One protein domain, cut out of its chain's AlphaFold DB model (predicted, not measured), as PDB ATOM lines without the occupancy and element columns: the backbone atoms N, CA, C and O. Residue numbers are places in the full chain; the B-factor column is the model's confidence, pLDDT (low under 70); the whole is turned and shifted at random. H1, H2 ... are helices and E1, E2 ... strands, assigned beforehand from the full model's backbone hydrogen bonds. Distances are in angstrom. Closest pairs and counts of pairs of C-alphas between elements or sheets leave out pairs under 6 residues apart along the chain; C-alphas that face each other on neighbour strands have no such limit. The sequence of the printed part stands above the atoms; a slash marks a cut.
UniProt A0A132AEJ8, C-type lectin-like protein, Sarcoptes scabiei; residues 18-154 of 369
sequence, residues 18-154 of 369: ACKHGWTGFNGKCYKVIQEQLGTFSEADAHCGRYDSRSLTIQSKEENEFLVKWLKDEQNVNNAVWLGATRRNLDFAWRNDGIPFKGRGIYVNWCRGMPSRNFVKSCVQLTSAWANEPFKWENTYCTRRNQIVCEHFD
ATOM      1  N   ALA A  18       9.687 -20.825 -27.563       73.25
ATOM      2  CA  ALA A  18       9.652 -19.571 -26.842       73.25
ATOM      3  C   ALA A  18       8.903 -18.561 -27.701       73.25
ATOM      4  O   ALA A  18       9.330 -18.235 -28.809       73.25
ATOM      5  N   CYS A  19       7.814 -18.017 -27.162       87.25
ATOM      6  CA  CYS A  19       7.126 -16.901 -27.787       87.25
ATOM      7  C   CYS A  19       8.092 -15.743 -28.074       87.25
ATOM      8  O   CYS A  19       9.021 -15.472 -27.306       87.25
ATOM      9  N   LYS A  20       7.849 -15.031 -29.182       87.19
ATOM     10  CA  LYS A  20       8.623 -13.840 -29.566       87.19
ATOM     11  C   LYS A  20       8.661 -12.828 -28.413       87.19
ATOM     12  O   LYS A  20       7.742 -12.757 -27.599       87.19
ATOM     13  N   HIS A  21       9.695 -11.987 -28.367       86.62
ATOM     14  CA  HIS A  21       9.815 -10.969 -27.322       86.62
ATOM     15  C   HIS A  21       8.542 -10.104 -27.204       86.62
ATOM     16  O   HIS A  21       7.994  -9.625 -28.199       86.62
ATOM     17  N   GLY A  22       8.063  -9.913 -25.971       88.00
ATOM     18  CA  GLY A  22       6.832  -9.174 -25.683       88.00
ATOM     19  C   GLY A  22       5.534  -9.936 -25.978       88.00
ATOM     20  O   GLY A  22       4.490  -9.287 -26.080       88.00
ATOM     21  N   TRP A  23       5.600 -11.260 -26.145       92.19
ATOM     22  CA  TRP A  23       4.462 -12.181 -26.148       92.19
ATOM     23  C   TRP A  23       4.561 -13.132 -24.952       92.19
ATOM     24  O   TRP A  23       5.653 -13.546 -24.563       92.19
ATOM     25  N   THR A  24       3.416 -13.506 -24.395       93.38
ATOM     26  CA  THR A  24       3.313 -14.421 -23.254       93.38
ATOM     27  C   THR A  24       2.844 -15.785 -23.742       93.38
ATOM     28  O   THR A  24       1.844 -15.860 -24.448       93.38
ATOM     29  N   GLY A  25       3.545 -16.861 -23.380       93.31
ATOM     30  CA  GLY A  25       3.219 -18.221 -23.819       93.31
ATOM     31  C   GLY A  25       2.331 -18.996 -22.851       93.31
ATOM     32  O   GLY A  25       2.525 -18.929 -21.638       93.31
ATOM     33  N   PHE A  26       1.394 -19.773 -23.394       93.12
ATOM     34  CA  PHE A  26       0.631 -20.787 -22.670       93.12
ATOM     35  C   PHE A  26       0.166 -21.894 -23.629       93.12
ATOM     36  O   PHE A  26      -0.456 -21.613 -24.649       93.12
ATOM     37  N   ASN A  27       0.477 -23.155 -23.305       89.69
ATOM     38  CA  ASN A  27       0.053 -24.355 -24.045       89.69
ATOM     39  C   ASN A  27       0.205 -24.270 -25.579       89.69
ATOM     40  O   ASN A  27      -0.728 -24.570 -26.321       89.69
ATOM     41  N   GLY A  28       1.380 -23.855 -26.064       87.88
ATOM     42  CA  GLY A  28       1.673 -23.788 -27.505       87.88
ATOM     43  C   GLY A  28       1.028 -22.605 -28.238       87.88
ATOM     44  O   GLY A  28       1.099 -22.528 -29.465       87.88
ATOM     45  N   LYS A  29       0.411 -21.674 -27.504       92.25
ATOM     46  CA  LYS A  29      -0.055 -20.381 -28.005       92.25
ATOM     47  C   LYS A  29       0.727 -19.247 -27.358       92.25
ATOM     48  O   LYS A  29       1.133 -19.327 -26.199       92.25
ATOM     49  N   CYS A  30       0.879 -18.169 -28.105       93.81
ATOM     50  CA  CYS A  30       1.508 -16.932 -27.679       93.81
ATOM     51  C   CYS A  30       0.490 -15.802 -27.737       93.81
ATOM     52  O   CYS A  30      -0.207 -15.665 -28.740       93.81
ATOM     53  N   TYR A  31       0.438 -14.965 -26.702       94.38
ATOM     54  CA  TYR A  31      -0.542 -13.891 -26.550       94.38
ATOM     55  C   TYR A  31       0.127 -12.529 -26.371       94.38
ATOM     56  O   TYR A  31       1.178 -12.426 -25.737       94.38
ATOM     57  N   LYS A  32      -0.495 -11.467 -26.889       93.00
ATOM     58  CA  LYS A  32      -0.002 -10.094 -26.726       93.00
ATOM     59  C   LYS A  32      -1.140  -9.100 -26.547       93.00
ATOM     60  O   LYS A  32      -2.072  -9.065 -27.348       93.00
ATOM     61  N   VAL A  33      -1.021  -8.259 -25.522       92.69
ATOM     62  CA  VAL A  33      -1.878  -7.084 -25.325       92.69
ATOM     63  C   VAL A  33      -1.364  -5.929 -26.179       92.69
ATOM     64  O   VAL A  33      -0.177  -5.606 -26.161       92.69
ATOM     65  N   ILE A  34      -2.264  -5.269 -26.903       90.12
ATOM     66  CA  ILE A  34      -1.953  -4.051 -27.660       90.12
ATOM     67  C   ILE A  34      -2.279  -2.827 -26.788       90.12
ATOM     68  O   ILE A  34      -3.392  -2.304 -26.821       90.12
ATOM     69  N   GLN A  35      -1.326  -2.409 -25.950       76.31
ATOM     70  CA  GLN A  35      -1.555  -1.451 -24.853       76.31
ATOM     71  C   GLN A  35      -2.021  -0.047 -25.302       76.31
ATOM     72  O   GLN A  35      -2.731   0.623 -24.558       76.31
ATOM     73  N   GLU A  36      -1.691   0.401 -26.516       71.44
ATOM     74  CA  GLU A  36      -1.995   1.771 -26.978       71.44
ATOM     75  C   GLU A  36      -3.347   1.913 -27.700       71.44
ATOM     76  O   GLU A  36      -3.727   3.016 -28.098       71.44
ATOM     77  N   GLN A  37      -4.099   0.821 -27.888       75.06
ATOM     78  CA  GLN A  37      -5.261   0.836 -28.774       75.06
ATOM     79  C   GLN A  37      -6.465   0.076 -28.213       75.06
ATOM     80  O   GLN A  37      -6.492  -1.152 -28.142       75.06
ATOM     81  N   LEU A  38      -7.533   0.826 -27.925       90.75
ATOM     82  CA  LEU A  38      -8.884   0.271 -27.902       90.75
ATOM     83  C   LEU A  38      -9.438   0.294 -29.321       90.75
ATOM     84  O   LEU A  38      -9.401   1.339 -29.979       90.75
ATOM     85  N   GLY A  39      -9.994  -0.822 -29.774       90.94
ATOM     86  CA  GLY A  39     -10.536  -0.958 -31.122       90.94
ATOM     87  C   GLY A  39     -11.955  -1.494 -31.128       90.94
ATOM     88  O   GLY A  39     -12.377  -2.180 -30.199       90.94
ATOM     89  N   THR A  40     -12.691  -1.194 -32.191       93.56
ATOM     90  CA  THR A  40     -13.839  -2.001 -32.618       93.56
ATOM     91  C   THR A  40     -13.404  -3.430 -32.902       93.56
ATOM     92  O   THR A  40     -12.223  -3.687 -33.122       93.56
ATOM     93  N   PHE A  41     -14.346  -4.369 -32.933       94.50
ATOM     94  CA  PHE A  41     -14.019  -5.757 -33.251       94.50
ATOM     95  C   PHE A  41     -13.292  -5.879 -34.603       94.50
ATOM     96  O   PHE A  41     -12.296  -6.581 -34.715       94.50
ATOM     97  N   SER A  42     -13.749  -5.129 -35.613       92.44
ATOM     98  CA  SER A  42     -13.125  -5.099 -36.940       92.44
ATOM     99  C   SER A  42     -11.702  -4.537 -36.908       92.44
ATOM    100  O   SER A  42     -10.836  -5.026 -37.625       92.44
ATOM    101  N   GLU A  43     -11.457  -3.500 -36.102       92.44
ATOM    102  CA  GLU A  43     -10.113  -2.945 -35.909       92.44
ATOM    103  C   GLU A  43      -9.212  -3.932 -35.154       92.44
ATOM    104  O   GLU A  43      -8.046  -4.055 -35.506       92.44
ATOM    105  N   ALA A  44      -9.742  -4.649 -34.159       93.12
ATOM    106  CA  ALA A  44      -9.014  -5.661 -33.396       93.12
ATOM    107  C   ALA A  44      -8.548  -6.817 -34.288       93.12
ATOM    108  O   ALA A  44      -7.365  -7.148 -34.298       93.12
ATOM    109  N   ASP A  45      -9.467  -7.364 -35.085       90.75
ATOM    110  CA  ASP A  45      -9.198  -8.470 -36.007       90.75
ATOM    111  C   ASP A  45      -8.161  -8.073 -37.068       90.75
ATOM    112  O   ASP A  45      -7.158  -8.762 -37.265       90.75
ATOM    113  N   ALA A  46      -8.327  -6.889 -37.670       90.75
ATOM    114  CA  ALA A  46      -7.364  -6.346 -38.622       90.75
ATOM    115  C   ALA A  46      -5.997  -6.058 -37.981       90.75
ATOM    116  O   ALA A  46      -4.962  -6.271 -38.613       90.75
ATOM    117  N   HIS A  47      -5.973  -5.569 -36.738       90.62
ATOM    118  CA  HIS A  47      -4.729  -5.294 -36.031       90.62
ATOM    119  C   HIS A  47      -3.963  -6.586 -35.753       90.62
ATOM    120  O   HIS A  47      -2.771  -6.634 -36.027       90.62
ATOM    121  N   CYS A  48      -4.623  -7.651 -35.291       91.38
ATOM    122  CA  CYS A  48      -3.952  -8.935 -35.084       91.38
ATOM    123  C   CYS A  48      -3.410  -9.526 -36.390       91.38
ATOM    124  O   CYS A  48      -2.264  -9.983 -36.412       91.38
ATOM    125  N   GLY A  49      -4.157  -9.408 -37.493       89.25
ATOM    126  CA  GLY A  49      -3.681  -9.825 -38.815       89.25
ATOM    127  C   GLY A  49      -2.377  -9.139 -39.245       89.25
ATOM    128  O   GLY A  49      -1.506  -9.785 -39.810       89.25
ATOM    129  N   ARG A  50      -2.179  -7.856 -38.902       87.88
ATOM    130  CA  ARG A  50      -0.930  -7.118 -39.195       87.88
ATOM    131  C   ARG A  50       0.292  -7.594 -38.399       87.88
ATOM    132  O   ARG A  50       1.403  -7.206 -38.736       87.88
ATOM    133  N   TYR A  51       0.093  -8.381 -37.342       82.31
ATOM    134  CA  TYR A  51       1.160  -8.956 -36.511       82.31
ATOM    135  C   TYR A  51       1.433 -10.433 -36.846       82.31
ATOM    136  O   TYR A  51       1.998 -11.148 -36.016       82.31
ATOM    137  N   ASP A  52       0.996 -10.910 -38.020       85.25
ATOM    138  CA  ASP A  52       1.010 -12.332 -38.408       85.25
ATOM    139  C   ASP A  52       0.411 -13.231 -37.320       85.25
ATOM    140  O   ASP A  52       0.929 -14.301 -36.979       85.25
ATOM    141  N   SER A  53      -0.664 -12.719 -36.726       90.50
ATOM    142  CA  SER A  53      -1.372 -13.284 -35.590       90.50
ATOM    143  C   SER A  53      -2.875 -13.199 -35.847       90.50
ATOM    144  O   SER A  53      -3.326 -12.743 -36.898       90.50
ATOM    145  N   ARG A  54      -3.681 -13.652 -34.897       92.62
ATOM    146  CA  ARG A  54      -5.133 -13.740 -35.040       92.62
ATOM    147  C   ARG A  54      -5.839 -13.285 -33.773       92.62
ATOM    148  O   ARG A  54      -5.225 -13.136 -32.717       92.62
ATOM    149  N   SER A  55      -7.137 -13.042 -33.889       93.19
ATOM    150  CA  SER A  55      -7.969 -12.652 -32.753       93.19
ATOM    151  C   SER A  55      -7.985 -13.743 -31.677       93.19
ATOM    152  O   SER A  55      -8.025 -14.930 -32.000       93.19
ATOM    153  N   LEU A  56      -7.997 -13.334 -30.406       95.00
ATOM    154  CA  LEU A  56      -7.970 -14.225 -29.241       95.00
ATOM    155  C   LEU A  56      -9.093 -15.279 -29.257       95.00
ATOM    156  O   LEU A  56     -10.273 -14.937 -29.348       95.00
ATOM    157  N   THR A  57      -8.741 -16.551 -29.090       94.06
ATOM    158  CA  THR A  57      -9.673 -17.668 -28.882       94.06
ATOM    159  C   THR A  57      -9.486 -18.263 -27.495       94.06
ATOM    160  O   THR A  57      -8.476 -18.030 -26.838       94.06
ATOM    161  N   ILE A  58     -10.484 -19.005 -27.018       93.00
ATOM    162  CA  ILE A  58     -10.395 -19.724 -25.745       93.00
ATOM    163  C   ILE A  58     -11.029 -21.099 -25.928       93.00
ATOM    164  O   ILE A  58     -12.240 -21.224 -26.098       93.00
ATOM    165  N   GLN A  59     -10.201 -22.133 -25.910       90.44
ATOM    166  CA  GLN A  59     -10.558 -23.510 -26.235       90.44
ATOM    167  C   GLN A  59     -10.611 -24.414 -24.999       90.44
ATOM    168  O   GLN A  59     -11.145 -25.518 -25.085       90.44
ATOM    169  N   SER A  60     -10.110 -23.961 -23.845       91.94
ATOM    170  CA  SER A  60     -10.171 -24.729 -22.600       91.94
ATOM    171  C   SER A  60     -10.387 -23.860 -21.362       91.94
ATOM    172  O   SER A  60     -10.229 -22.635 -21.377       91.94
ATOM    173  N   LYS A  61     -10.745 -24.520 -20.255       92.38
ATOM    174  CA  LYS A  61     -10.910 -23.867 -18.955       92.38
ATOM    175  C   LYS A  61      -9.582 -23.324 -18.434       92.38
ATOM    176  O   LYS A  61      -9.542 -22.212 -17.920       92.38
ATOM    177  N   GLU A  62      -8.516 -24.089 -18.609       94.19
ATOM    178  CA  GLU A  62      -7.158 -23.757 -18.184       94.19
ATOM    179  C   GLU A  62      -6.641 -22.532 -18.951       94.19
ATOM    180  O   GLU A  62      -6.061 -21.635 -18.346       94.19
ATOM    181  N   GLU A  63      -6.923 -22.447 -20.257       94.12
ATOM    182  CA  GLU A  63      -6.622 -21.266 -21.074       94.12
ATOM    183  C   GLU A  63      -7.377 -20.029 -20.579       94.12
ATOM    184  O   GLU A  63      -6.777 -18.968 -20.406       94.12
ATOM    185  N   ASN A  64      -8.674 -20.160 -20.274       92.94
ATOM    186  CA  ASN A  64      -9.440 -19.052 -19.706       92.94
ATOM    187  C   ASN A  64      -8.842 -18.597 -18.365       92.94
ATOM    188  O   ASN A  64      -8.698 -17.402 -18.135       92.94
ATOM    189  N   GLU A  65      -8.512 -19.518 -17.459       92.25
ATOM    190  CA  GLU A  65      -7.941 -19.190 -16.145       92.25
ATOM    191  C   GLU A  65      -6.571 -18.508 -16.258       92.25
ATOM    192  O   GLU A  65      -6.326 -17.507 -15.576       92.25
ATOM    193  N   PHE A  66      -5.712 -18.996 -17.156       94.06
ATOM    194  CA  PHE A  66      -4.434 -18.367 -17.473       94.06
ATOM    195  C   PHE A  66      -4.622 -16.937 -17.988       94.06
ATOM    196  O   PHE A  66      -4.039 -16.013 -17.417       94.06
ATOM    197  N   LEU A  67      -5.467 -16.739 -19.006       93.25
ATOM    198  CA  LEU A  67      -5.717 -15.420 -19.593       93.25
ATOM    199  C   LEU A  67      -6.244 -14.443 -18.546       93.25
ATOM    200  O   LEU A  67      -5.801 -13.303 -18.488       93.25
ATOM    201  N   VAL A  68      -7.148 -14.887 -17.673       89.94
ATOM    202  CA  VAL A  68      -7.682 -14.049 -16.593       89.94
ATOM    203  C   VAL A  68      -6.604 -13.623 -15.612       89.94
ATOM    204  O   VAL A  68      -6.597 -12.470 -15.183       89.94
ATOM    205  N   LYS A  69      -5.713 -14.537 -15.226       90.31
ATOM    206  CA  LYS A  69      -4.605 -14.207 -14.331       90.31
ATOM    207  C   LYS A  69      -3.643 -13.229 -15.007       90.31
ATOM    208  O   LYS A  69      -3.371 -12.173 -14.452       90.31
ATOM    209  N   TRP A  70      -3.210 -13.543 -16.224       91.69
ATOM    210  CA  TRP A  70      -2.274 -12.713 -16.975       91.69
ATOM    211  C   TRP A  70      -2.827 -11.304 -17.240       91.69
ATOM    212  O   TRP A  70      -2.144 -10.327 -16.959       91.69
ATOM    213  N   LEU A  71      -4.087 -11.172 -17.669       90.06
ATOM    214  CA  LEU A  71      -4.717  -9.869 -17.929       90.06
ATOM    215  C   LEU A  71      -4.922  -9.019 -16.665       90.06
ATOM    216  O   LEU A  71      -5.032  -7.802 -16.777       90.06
ATOM    217  N   LYS A  72      -5.011  -9.635 -15.478       87.44
ATOM    218  CA  LYS A  72      -5.053  -8.911 -14.195       87.44
ATOM    219  C   LYS A  72      -3.679  -8.397 -13.776       87.44
ATOM    220  O   LYS A  72      -3.603  -7.341 -13.155       87.44
ATOM    221  N   ASP A  73      -2.639  -9.172 -14.068       88.00
ATOM    222  CA  ASP A  73      -1.256  -8.833 -13.735       88.00
ATOM    223  C   ASP A  73      -0.690  -7.785 -14.716       88.00
ATOM    224  O   ASP A  73       0.179  -6.988 -14.355       88.00
ATOM    225  N   GLU A  74      -1.212  -7.749 -15.946       83.75
ATOM    226  CA  GLU A  74      -0.858  -6.770 -16.967       83.75
ATOM    227  C   GLU A  74      -1.385  -5.369 -16.606       83.75
ATOM    228  O   GLU A  74      -2.587  -5.129 -16.456       83.75
ATOM    229  N   GLN A  75      -0.473  -4.404 -16.480       69.31
ATOM    230  CA  GLN A  75      -0.844  -3.032 -16.139       69.31
ATOM    231  C   GLN A  75      -1.619  -2.377 -17.291       69.31
ATOM    232  O   GLN A  75      -1.250  -2.496 -18.456       69.31
ATOM    233  N   ASN A  76      -2.661  -1.612 -16.953       71.19
ATOM    234  CA  ASN A  76      -3.449  -0.790 -17.887       71.19
ATOM    235  C   ASN A  76      -4.319  -1.552 -18.907       71.19
ATOM    236  O   ASN A  76      -4.762  -0.959 -19.891       71.19
ATOM    237  N   VAL A  77      -4.641  -2.825 -18.667       79.38
ATOM    238  CA  VAL A  77      -5.651  -3.542 -19.463       79.38
ATOM    239  C   VAL A  77      -7.057  -3.025 -19.146       79.38
ATOM    240  O   VAL A  77      -7.453  -2.896 -17.987       79.38
ATOM    241  N   ASN A  78      -7.842  -2.734 -20.188       81.06
ATOM    242  CA  ASN A  78      -9.246  -2.358 -20.022       81.06
ATOM    243  C   ASN A  78     -10.073  -3.529 -19.453       81.06
ATOM    244  O   ASN A  78      -9.817  -4.695 -19.736       81.06
ATOM    245  N   ASN A  79     -11.149  -3.208 -18.740       83.31
ATOM    246  CA  ASN A  79     -12.102  -4.164 -18.179       83.31
ATOM    247  C   ASN A  79     -12.835  -5.032 -19.219       83.31
ATOM    248  O   ASN A  79     -13.569  -5.939 -18.832       83.31
ATOM    249  N   ALA A  80     -12.682  -4.760 -20.516       90.19
ATOM    250  CA  ALA A  80     -13.236  -5.571 -21.591       90.19
ATOM    251  C   ALA A  80     -12.178  -5.867 -22.660       90.19
ATOM    252  O   ALA A  80     -11.542  -4.950 -23.184       90.19
ATOM    253  N   VAL A  81     -12.052  -7.145 -23.017       93.56
ATOM    254  CA  VAL A  81     -11.133  -7.669 -24.033       93.56
ATOM    255  C   VAL A  81     -11.939  -8.335 -25.137       93.56
ATOM    256  O   VAL A  81     -12.864  -9.100 -24.859       93.56
ATOM    257  N   TRP A  82     -11.599  -8.061 -26.396       96.31
ATOM    258  CA  TRP A  82     -12.225  -8.762 -27.514       96.31
ATOM    259  C   TRP A  82     -11.825 -10.235 -27.553       96.31
ATOM    260  O   TRP A  82     -10.646 -10.570 -27.499       96.31
ATOM    261  N   LEU A  83     -12.824 -11.102 -27.714       96.00
ATOM    262  CA  LEU A  83     -12.627 -12.464 -28.188       96.00
ATOM    263  C   LEU A  83     -12.923 -12.486 -29.683       96.00
ATOM    264  O   LEU A  83     -13.861 -11.832 -30.136       96.00
ATOM    265  N   GLY A  84     -12.168 -13.274 -30.439       95.06
ATOM    266  CA  GLY A  84     -12.305 -13.487 -31.876       95.06
ATOM    267  C   GLY A  84     -13.557 -14.261 -32.263       95.06
ATOM    268  O   GLY A  84     -13.476 -15.135 -33.112       95.06
ATOM    269  N   ALA A  85     -14.703 -13.998 -31.638       94.50
ATOM    270  CA  ALA A  85     -15.963 -14.665 -31.913       94.50
ATOM    271  C   ALA A  85     -17.054 -13.667 -32.290       94.50
ATOM    272  O   ALA A  85     -17.202 -12.589 -31.706       94.50
ATOM    273  N   THR A  86     -17.858 -14.067 -33.270       90.50
ATOM    274  CA  THR A  86     -18.966 -13.267 -33.791       90.50
ATOM    275  C   THR A  86     -20.219 -14.110 -33.893       90.50
ATOM    276  O   THR A  86     -20.161 -15.330 -34.057       90.50
ATOM    277  N   ARG A  87     -21.368 -13.447 -33.801       82.94
ATOM    278  CA  ARG A  87     -22.656 -14.066 -34.075       82.94
ATOM    279  C   ARG A  87     -22.880 -14.149 -35.586       82.94
ATOM    280  O   ARG A  87     -22.985 -13.114 -36.246       82.94
ATOM    281  N   ARG A  88     -23.008 -15.368 -36.108       68.19
ATOM    282  CA  ARG A  88     -23.540 -15.673 -37.442       68.19
ATOM    283  C   ARG A  88     -24.950 -16.235 -37.259       68.19
ATOM    284  O   ARG A  88     -25.130 -17.302 -36.682       68.19
ATOM    285  N   ASN A  89     -25.961 -15.496 -37.705       66.88
ATOM    286  CA  ASN A  89     -27.378 -15.832 -37.518       66.88
ATOM    287  C   ASN A  89     -27.755 -15.991 -36.030       66.88
ATOM    288  O   ASN A  89     -27.751 -15.012 -35.277       66.88
ATOM    289  N   LEU A  90     -28.091 -17.201 -35.575       68.25
ATOM    290  CA  LEU A  90     -28.414 -17.491 -34.173       68.25
ATOM    291  C   LEU A  90     -27.213 -17.972 -33.350       68.25
ATOM    292  O   LEU A  90     -27.316 -17.997 -32.123       68.25
ATOM    293  N   ASP A  91     -26.083 -18.257 -33.995       80.06
ATOM    294  CA  ASP A  91     -24.976 -18.984 -33.386       80.06
ATOM    295  C   ASP A  91     -23.709 -18.152 -33.304       80.06
ATOM    296  O   ASP A  91     -23.438 -17.294 -34.142       80.06
ATOM    297  N   PHE A  92     -22.921 -18.410 -32.267       88.50
ATOM    298  CA  PHE A  92     -21.590 -17.839 -32.130       88.50
ATOM    299  C   PHE A  92     -20.578 -18.812 -32.695       88.50
ATOM    300  O   PHE A  92     -20.694 -20.015 -32.474       88.50
ATOM    301  N   ALA A  93     -19.600 -18.286 -33.414       90.12
ATOM    302  CA  ALA A  93     -18.481 -19.053 -33.923       90.12
ATOM    303  C   ALA A  93     -17.199 -18.238 -33.791       90.12
ATOM    304  O   ALA A  93     -17.230 -16.999 -33.863       90.12
ATOM    305  N   TRP A  94     -16.077 -18.935 -33.640       90.00
ATOM    306  CA  TRP A  94     -14.769 -18.308 -33.769       90.00
ATOM    307  C   TRP A  94     -14.595 -17.783 -35.193       90.00
ATOM    308  O   TRP A  94     -14.984 -18.413 -36.176       90.00
ATOM    309  N   ARG A  95     -14.012 -16.596 -35.327       86.81
ATOM    310  CA  ARG A  95     -13.713 -16.006 -36.626       86.81
ATOM    311  C   ARG A  95     -12.565 -16.743 -37.301       86.81
ATOM    312  O   ARG A  95     -12.615 -16.866 -38.519       86.81
ATOM    313  N   ASN A  96     -11.608 -17.241 -36.524       80.88
ATOM    314  CA  ASN A  96     -10.381 -17.845 -37.034       80.88
ATOM    315  C   ASN A  96     -10.649 -19.137 -37.820       80.88
ATOM    316  O   ASN A  96     -10.162 -19.268 -38.935       80.88
ATOM    317  N   ASP A  97     -11.447 -20.055 -37.273       79.38
ATOM    318  CA  ASP A  97     -11.711 -21.381 -37.861       79.38
ATOM    319  C   ASP A  97     -13.190 -21.601 -38.243       79.38
ATOM    320  O   ASP A  97     -13.529 -22.566 -38.920       79.38
ATOM    321  N   GLY A  98     -14.094 -20.697 -37.848       80.19
ATOM    322  CA  GLY A  98     -15.524 -20.832 -38.114       80.19
ATOM    323  C   GLY A  98     -16.237 -21.864 -37.240       80.19
ATOM    324  O   GLY A  98     -17.428 -22.085 -37.461       80.19
ATOM    325  N   ILE A  99     -15.562 -22.463 -36.252       78.50
ATOM    326  CA  ILE A  99     -16.139 -23.507 -35.402       78.50
ATOM    327  C   ILE A  99     -17.255 -22.896 -34.540       78.50
ATOM    328  O   ILE A  99     -17.005 -21.956 -33.772       78.50
ATOM    329  N   PRO A 100     -18.500 -23.401 -34.650       83.50
ATOM    330  CA  PRO A 100     -19.616 -22.898 -33.871       83.50
ATOM    331  C   PRO A 100     -19.512 -23.336 -32.412       83.50
ATOM    332  O   PRO A 100     -18.996 -24.401 -32.078       83.50
ATOM    333  N   PHE A 101     -20.112 -22.554 -31.521       86.88
ATOM    334  CA  PHE A 101     -20.201 -22.832 -30.085       86.88
ATOM    335  C   PHE A 101     -21.292 -23.873 -29.782       86.88
ATOM    336  O   PHE A 101     -22.047 -23.761 -28.816       86.88
ATOM    337  N   LYS A 102     -21.424 -24.866 -30.664       76.88
ATOM    338  CA  LYS A 102     -22.413 -25.937 -30.637       76.88
ATOM    339  C   LYS A 102     -21.692 -27.248 -30.911       76.88
ATOM    340  O   LYS A 102     -21.115 -27.420 -31.976       76.88
ATOM    341  N   GLY A 103     -21.746 -28.174 -29.961       69.31
ATOM    342  CA  GLY A 103     -21.145 -29.498 -30.116       69.31
ATOM    343  C   GLY A 103     -20.598 -30.047 -28.804       69.31
ATOM    344  O   GLY A 103     -20.363 -29.306 -27.849       69.31
ATOM    345  N   ARG A 104     -20.400 -31.367 -28.749       70.44
ATOM    346  CA  ARG A 104     -19.689 -32.003 -27.631       70.44
ATOM    347  C   ARG A 104     -18.208 -31.632 -27.708       70.44
ATOM    348  O   ARG A 104     -17.615 -31.743 -28.771       70.44
ATOM    349  N   GLY A 105     -17.628 -31.222 -26.581       74.38
ATOM    350  CA  GLY A 105     -16.200 -30.899 -26.477       74.38
ATOM    351  C   GLY A 105     -15.824 -29.444 -26.782       74.38
ATOM    352  O   GLY A 105     -14.656 -29.103 -26.656       74.38
ATOM    353  N   ILE A 106     -16.783 -28.574 -27.127       85.12
ATOM    354  CA  ILE A 106     -16.518 -27.140 -27.310       85.12
ATOM    355  C   ILE A 106     -16.594 -26.418 -25.963       85.12
ATOM    356  O   ILE A 106     -17.623 -26.459 -25.283       85.12
ATOM    357  N   TYR A 107     -15.513 -25.742 -25.581       89.06
ATOM    358  CA  TYR A 107     -15.476 -24.924 -24.375       89.06
ATOM    359  C   TYR A 107     -16.241 -23.611 -24.574       89.06
ATOM    360  O   TYR A 107     -16.031 -22.894 -25.551       89.06
ATOM    361  N   VAL A 108     -17.119 -23.284 -23.622       91.06
ATOM    362  CA  VAL A 108     -17.824 -21.998 -23.548       91.06
ATOM    363  C   VAL A 108     -17.876 -21.511 -22.106       91.06
ATOM    364  O   VAL A 108     -18.098 -22.303 -21.191       91.06
ATOM    365  N   ASN A 109     -17.716 -20.203 -21.893       91.44
ATOM    366  CA  ASN A 109     -17.705 -19.615 -20.548       91.44
ATOM    367  C   ASN A 109     -18.563 -18.344 -20.447       91.44
ATOM    368  O   ASN A 109     -18.123 -17.301 -19.968       91.44
ATOM    369  N   TRP A 110     -19.803 -18.424 -20.931       90.94
ATOM    370  CA  TRP A 110     -20.763 -17.317 -20.897       90.94
ATOM    371  C   TRP A 110     -21.110 -16.861 -19.470       90.94
ATOM    372  O   TRP A 110     -21.302 -17.683 -18.569       90.94
ATOM    373  N   CYS A 111     -21.260 -15.547 -19.279       88.38
ATOM    374  CA  CYS A 111     -21.897 -14.966 -18.096       88.38
ATOM    375  C   CYS A 111     -23.340 -15.462 -17.962       88.38
ATOM    376  O   CYS A 111     -24.004 -15.808 -18.948       88.38
ATOM    377  N   ARG A 112     -23.881 -15.422 -16.744       83.81
ATOM    378  CA  ARG A 112     -25.285 -15.753 -16.514       83.81
ATOM    379  C   ARG A 112     -26.201 -14.856 -17.355       83.81
ATOM    380  O   ARG A 112     -26.140 -13.634 -17.285       83.81
ATOM    381  N   GLY A 113     -27.097 -15.480 -18.120       80.12
ATOM    382  CA  GLY A 113     -28.035 -14.773 -19.001       80.12
ATOM    383  C   GLY A 113     -27.459 -14.389 -20.369       80.12
ATOM    384  O   GLY A 113     -28.177 -13.788 -21.168       80.12
ATOM    385  N   MET A 114     -26.209 -14.762 -20.651       84.50
ATOM    386  CA  MET A 114     -25.591 -14.651 -21.970       84.50
ATOM    387  C   MET A 114     -25.589 -16.014 -22.689       84.50
ATOM    388  O   MET A 114     -25.599 -17.054 -22.029       84.50
ATOM    389  N   PRO A 115     -25.581 -16.033 -24.033       85.06
ATOM    390  CA  PRO A 115     -25.647 -14.873 -24.918       85.06
ATOM    391  C   PRO A 115     -27.038 -14.215 -24.946       85.06
ATOM    392  O   PRO A 115     -28.077 -14.874 -24.994       85.06
ATOM    393  N   SER A 116     -27.052 -12.884 -24.970       78.06
ATOM    394  CA  SER A 116     -28.255 -12.079 -25.150       78.06
ATOM    395  C   SER A 116     -28.739 -12.130 -26.596       78.06
ATOM    396  O   SER A 116     -27.976 -11.931 -27.548       78.06
ATOM    397  N   ARG A 117     -30.048 -12.322 -26.771       74.56
ATOM    398  CA  ARG A 117     -30.695 -12.355 -28.091       74.56
ATOM    399  C   ARG A 117     -30.926 -10.969 -28.695       74.56
ATOM    400  O   ARG A 117     -31.236 -10.891 -29.879       74.56
ATOM    401  N   ASN A 118     -30.726  -9.902 -27.919       65.38
ATOM    402  CA  ASN A 118     -31.060  -8.523 -28.299       65.38
ATOM    403  C   ASN A 118     -30.129  -7.929 -29.368       65.38
ATOM    404  O   ASN A 118     -30.409  -6.858 -29.899       65.38
ATOM    405  N   PHE A 119     -29.025  -8.607 -29.689       65.88
ATOM    406  CA  PHE A 119     -28.011  -8.105 -30.610       65.88
ATOM    407  C   PHE A 119     -27.951  -8.976 -31.869       65.88
ATOM    408  O   PHE A 119     -27.425 -10.092 -31.832       65.88
ATOM    409  N   VAL A 120     -28.490  -8.475 -32.985       56.19
ATOM    410  CA  VAL A 120     -28.583  -9.233 -34.249       56.19
ATOM    411  C   VAL A 120     -27.209  -9.475 -34.879       56.19
ATOM    412  O   VAL A 120     -26.934 -10.579 -35.332       56.19
ATOM    413  N   LYS A 121     -26.307  -8.488 -34.817       65.75
ATOM    414  CA  LYS A 121     -24.868  -8.669 -35.059       65.75
ATOM    415  C   LYS A 121     -24.133  -8.324 -33.773       65.75
ATOM    416  O   LYS A 121     -24.120  -7.162 -33.366       65.75
ATOM    417  N   SER A 122     -23.584  -9.336 -33.112       85.12
ATOM    418  CA  SER A 122     -22.804  -9.148 -31.890       85.12
ATOM    419  C   SER A 122     -21.460  -9.839 -31.964       85.12
ATOM    420  O   SER A 122     -21.292 -10.844 -32.652       85.12
ATOM    421  N   CYS A 123     -20.523  -9.258 -31.235       92.94
ATOM    422  CA  CYS A 123     -19.178  -9.758 -31.048       92.94
ATOM    423  C   CYS A 123     -19.009 -10.122 -29.576       92.94
ATOM    424  O   CYS A 123     -19.731  -9.598 -28.720       92.94
ATOM    425  N   VAL A 124     -18.105 -11.049 -29.288       95.06
ATOM    426  CA  VAL A 124     -17.935 -11.589 -27.938       95.06
ATOM    427  C   VAL A 124     -16.778 -10.893 -27.245       95.06
ATOM    428  O   VAL A 124     -15.719 -10.702 -27.834       95.06
ATOM    429  N   GLN A 125     -16.975 -10.522 -25.988       93.75
ATOM    430  CA  GLN A 125     -15.935  -9.955 -25.145       93.75
ATOM    431  C   GLN A 125     -15.809 -10.738 -23.842       93.75
ATOM    432  O   GLN A 125     -16.786 -11.282 -23.327       93.75
ATOM    433  N   LEU A 126     -14.600 -10.743 -23.303       92.62
ATOM    434  CA  LEU A 126     -14.286 -11.160 -21.948       92.62
ATOM    435  C   LEU A 126     -14.308  -9.907 -21.063       92.62
ATOM    436  O   LEU A 126     -13.659  -8.917 -21.396       92.62
ATOM    437  N   THR A 127     -15.100  -9.912 -19.986       85.56
ATOM    438  CA  THR A 127     -15.394  -8.691 -19.209       85.56
ATOM    439  C   THR A 127     -15.176  -8.868 -17.709       85.56
ATOM    440  O   THR A 127     -15.680  -9.809 -17.103       85.56
ATOM    441  N   SER A 128     -14.465  -7.943 -17.068       80.62
ATOM    442  CA  SER A 128     -14.305  -7.893 -15.607       80.62
ATOM    443  C   SER A 128     -15.452  -7.155 -14.900       80.62
ATOM    444  O   SER A 128     -15.464  -7.077 -13.673       80.62
ATOM    445  N   ALA A 129     -16.433  -6.630 -15.647       71.38
ATOM    446  CA  ALA A 129     -17.491  -5.766 -15.113       71.38
ATOM    447  C   ALA A 129     -18.463  -6.474 -14.148       71.38
ATOM    448  O   ALA A 129     -19.136  -5.817 -13.351       71.38
ATOM    449  N   TRP A 130     -18.551  -7.806 -14.201       70.50
ATOM    450  CA  TRP A 130     -19.432  -8.593 -13.342       70.50
ATOM    451  C   TRP A 130     -18.690  -9.034 -12.079       70.50
ATOM    452  O   TRP A 130     -17.956 -10.016 -12.100       70.50
ATOM    453  N   ALA A 131     -18.912  -8.341 -10.956       63.62
ATOM    454  CA  ALA A 131     -18.193  -8.582  -9.693       63.62
ATOM    455  C   ALA A 131     -18.219 -10.050  -9.210       63.62
ATOM    456  O   ALA A 131     -17.243 -10.528  -8.640       63.62
ATOM    457  N   ASN A 132     -19.313 -10.773  -9.473       69.19
ATOM    458  CA  ASN A 132     -19.487 -12.176  -9.071       69.19
ATOM    459  C   ASN A 132     -19.100 -13.186 -10.167       69.19
ATOM    460  O   ASN A 132     -19.033 -14.381  -9.899       69.19
ATOM    461  N   GLU A 133     -18.874 -12.724 -11.399       73.56
ATOM    462  CA  GLU A 133     -18.488 -13.551 -12.548       73.56
ATOM    463  C   GLU A 133     -17.412 -12.843 -13.393       73.56
ATOM    464  O   GLU A 133     -17.603 -12.631 -14.595       73.56
ATOM    465  N   PRO A 134     -16.288 -12.421 -12.785       69.69
ATOM    466  CA  PRO A 134     -15.316 -11.614 -13.494       69.69
ATOM    467  C   PRO A 134     -14.646 -12.455 -14.583       69.69
ATOM    468  O   PRO A 134     -14.261 -13.603 -14.365       69.69
ATOM    469  N   PHE A 135     -14.486 -11.842 -15.751       75.19
ATOM    470  CA  PHE A 135     -13.846 -12.389 -16.943       75.19
ATOM    471  C   PHE A 135     -14.535 -13.621 -17.557       75.19
ATOM    472  O   PHE A 135     -13.896 -14.455 -18.200       75.19
ATOM    473  N   LYS A 136     -15.858 -13.713 -17.399       88.25
ATOM    474  CA  LYS A 136     -16.717 -14.544 -18.250       88.25
ATOM    475  C   LYS A 136     -17.078 -13.821 -19.556       88.25
ATOM    476  O   LYS A 136     -16.801 -12.631 -19.728       88.25
ATOM    477  N   TRP A 137     -17.650 -14.566 -20.499       92.75
ATOM    478  CA  TRP A 137     -17.939 -14.089 -21.849       92.75
ATOM    479  C   TRP A 137     -19.317 -13.433 -21.926       92.75
ATOM    480  O   TRP A 137     -20.303 -13.956 -21.406       92.75
ATOM    481  N   GLU A 138     -19.421 -12.336 -22.663       89.94
ATOM    482  CA  GLU A 138     -20.700 -11.727 -23.026       89.94
ATOM    483  C   GLU A 138     -20.683 -11.245 -24.475       89.94
ATOM    484  O   GLU A 138     -19.633 -10.919 -25.025       89.94
ATOM    485  N   ASN A 139     -21.852 -11.195 -25.111       91.25
ATOM    486  CA  ASN A 139     -21.975 -10.651 -26.455       91.25
ATOM    487  C   ASN A 139     -22.454  -9.194 -26.414       91.25
ATOM    488  O   ASN A 139     -23.335  -8.826 -25.640       91.25
ATOM    489  N   THR A 140     -21.873  -8.360 -27.274       88.50
ATOM    490  CA  THR A 140     -22.113  -6.914 -27.306       88.50
ATOM    491  C   THR A 140     -22.024  -6.357 -28.730       88.50
ATOM    492  O   THR A 140     -21.759  -7.089 -29.687       88.50
ATOM    493  N   TYR A 141     -22.252  -5.054 -28.893       87.81
ATOM    494  CA  TYR A 141     -22.096  -4.377 -30.181       87.81
ATOM    495  C   TYR A 141     -20.638  -4.421 -30.643       87.81
ATOM    496  O   TYR A 141     -19.754  -3.921 -29.952       87.81
ATOM    497  N   CYS A 142     -20.400  -4.933 -31.849       89.81
ATOM    498  CA  CYS A 142     -19.069  -5.006 -32.467       89.81
ATOM    499  C   CYS A 142     -18.378  -3.640 -32.635       89.81
ATOM    500  O   CYS A 142     -17.170  -3.577 -32.840       89.81
ATOM    501  N   THR A 143     -19.141  -2.545 -32.554       89.81
ATOM    502  CA  THR A 143     -18.660  -1.161 -32.631       89.81
ATOM    503  C   THR A 143     -18.164  -0.603 -31.295       89.81
ATOM    504  O   THR A 143     -17.668   0.523 -31.264       89.81
ATOM    505  N   ARG A 144     -18.286  -1.348 -30.183       87.44
ATOM    506  CA  ARG A 144     -17.644  -0.963 -28.916       87.44
ATOM    507  C   ARG A 144     -16.133  -0.902 -29.083       87.44
ATOM    508  O   ARG A 144     -15.583  -1.611 -29.910       87.44
ATOM    509  N   ARG A 145     -15.461  -0.073 -28.291       92.50
ATOM    510  CA  ARG A 145     -13.999  -0.007 -28.286       92.50
ATOM    511  C   ARG A 145     -13.478  -0.734 -27.054       92.50
ATOM    512  O   ARG A 145     -13.661  -0.235 -25.949       92.50
ATOM    513  N   ASN A 146     -12.862  -1.894 -27.260       93.81
ATOM    514  CA  ASN A 146     -12.342  -2.756 -26.197       93.81
ATOM    515  C   ASN A 146     -10.850  -3.023 -26.397       93.81
ATOM    516  O   ASN A 146     -10.298  -2.730 -27.462       93.81
ATOM    517  N   GLN A 147     -10.217  -3.593 -25.373       94.31
ATOM    518  CA  GLN A 147      -8.823  -4.004 -25.430       94.31
ATOM    519  C   GLN A 147      -8.620  -5.066 -26.514       94.31
ATOM    520  O   GLN A 147      -9.377  -6.038 -26.604       94.31
ATOM    521  N   ILE A 148      -7.577  -4.873 -27.317       94.12
ATOM    522  CA  ILE A 148      -7.151  -5.824 -28.340       94.12
ATOM    523  C   ILE A 148      -6.110  -6.752 -27.718       94.12
ATOM    524  O   ILE A 148      -5.113  -6.290 -27.149       94.12
ATOM    525  N   VAL A 149      -6.363  -8.053 -27.838       94.38
ATOM    526  CA  VAL A 149      -5.419  -9.116 -27.504       94.38
ATOM    527  C   VAL A 149      -5.332 -10.043 -28.702       94.38
ATOM    528  O   VAL A 149      -6.355 -10.507 -29.211       94.38
ATOM    529  N   CYS A 150      -4.109 -10.280 -29.150       94.38
ATOM    530  CA  CYS A 150      -3.823 -11.149 -30.278       94.38
ATOM    531  C   CYS A 150      -3.214 -12.456 -29.793       94.38
ATOM    532  O   CYS A 150      -2.533 -12.477 -28.765       94.38
ATOM    533  N   GLU A 151      -3.438 -13.524 -30.548       94.69
ATOM    534  CA  GLU A 151      -2.819 -14.827 -30.337       94.69
ATOM    535  C   GLU A 151      -2.122 -15.324 -31.610       94.69
ATOM    536  O   GLU A 151      -2.528 -14.989 -32.720       94.69
ATOM    537  N   HIS A 152      -1.112 -16.173 -31.476       91.31
ATOM    538  CA  HIS A 152      -0.622 -17.021 -32.562       91.31
ATOM    539  C   HIS A 152      -0.180 -18.373 -32.000       91.31
ATOM    540  O   HIS A 152       0.121 -18.482 -30.811       91.31
ATOM    541  N   PHE A 153      -0.142 -19.405 -32.840       87.56
ATOM    542  CA  PHE A 153       0.495 -20.662 -32.460       87.56
ATOM    543  C   PHE A 153       2.005 -20.514 -32.510       87.56
ATOM    544  O   PHE A 153       2.538 -19.712 -33.286       87.56
ATOM    545  N   ASP A 154       2.684 -21.267 -31.663       77.06
ATOM    546  CA  ASP A 154       4.125 -21.344 -31.752       77.06
ATOM    547  C   ASP A 154       4.529 -22.004 -33.071       77.06
ATOM    548  O   ASP A 154       4.052 -23.095 -33.389       77.06
TER     549      ASP A 154
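This is residues 18 to 154 of the 369 residues of the protein "C-type lectin-like protein" of Sarcoptes scabiei (UniProt A0A132AEJ8). A curled four-stranded sheet, in the order E4 E3 E5 E6, meets a smaller three-stranded sheet, in the order E1 E2 E7, where E3 comes close to E7; H1 and H2 cover opposite faces of the smaller sheet, and a long loop, residues 95 to 121, runs round the outside. The printed part has 137 residues of mixed class, with seven named strands and two named helices in the order E1 E2 H1 H2 E3 E4 E5 E6 E7; both sheets are antiparallel. It is compact, with a radius of gyration of the C-alphas of 13.9 A and spans of 40 by 29 by 27 A.

Begin at E1, residues 24 to 26, a hairpin with E2, residues 29 to 39; N 24 and O 31 are 2.8 A apart, within hydrogen-bond range. Beside E2 find antiparallel E7, residues 146 to 153, with N 32 and O 150 at 2.9 A. H1, residues 41 to 49, is over E7 at a height over the sheet of 7.1 A; their closest C-alphas, Cys 48 and Cys 150, are 5.3 A apart. H2, residues 61 to 73, is on the opposite face at 10.2 A, giving three layers, helices on both faces of a sheet. The closest C-alphas of E7 and E3, residues 80 to 88, are Gln 147 and Val 81, 4.6 A apart. E3 forms a hairpin with E4, residues 91 to 94 (N 88 to O 91, 2.8 A), and is antiparallel to E5, residues 122 to 127 (N 83 to O 124, 2.9 A). E5 and E6, residues 136 to 141, form a hairpin, with N 125 and O 138 at 2.9 A. In H1 and H2 every O i to N i+4 pair is within hydrogen-bond range.

Find C-alpha 24 at (3.313, -14.421, -23.254), where E1 begins. E2 runs 22.3 A and bends by 100 degrees at residue 36; H2 runs 18.6 A; E3 runs 21.4 A and bends by 68 degrees at residue 84. E7 runs 22.9 A to C-alpha 153 at (0.495, -20.662, -32.460).

The C-alphas farthest apart, Ala 18 and Asn 118, are 42.2 A apart. The printed part has no cut; the links H1 to H2 and E4 to E5 are long. Mean pLDDT of the printed part is 86.0; 12 residues are under 70, among them 88 to 90 and 118 to 121.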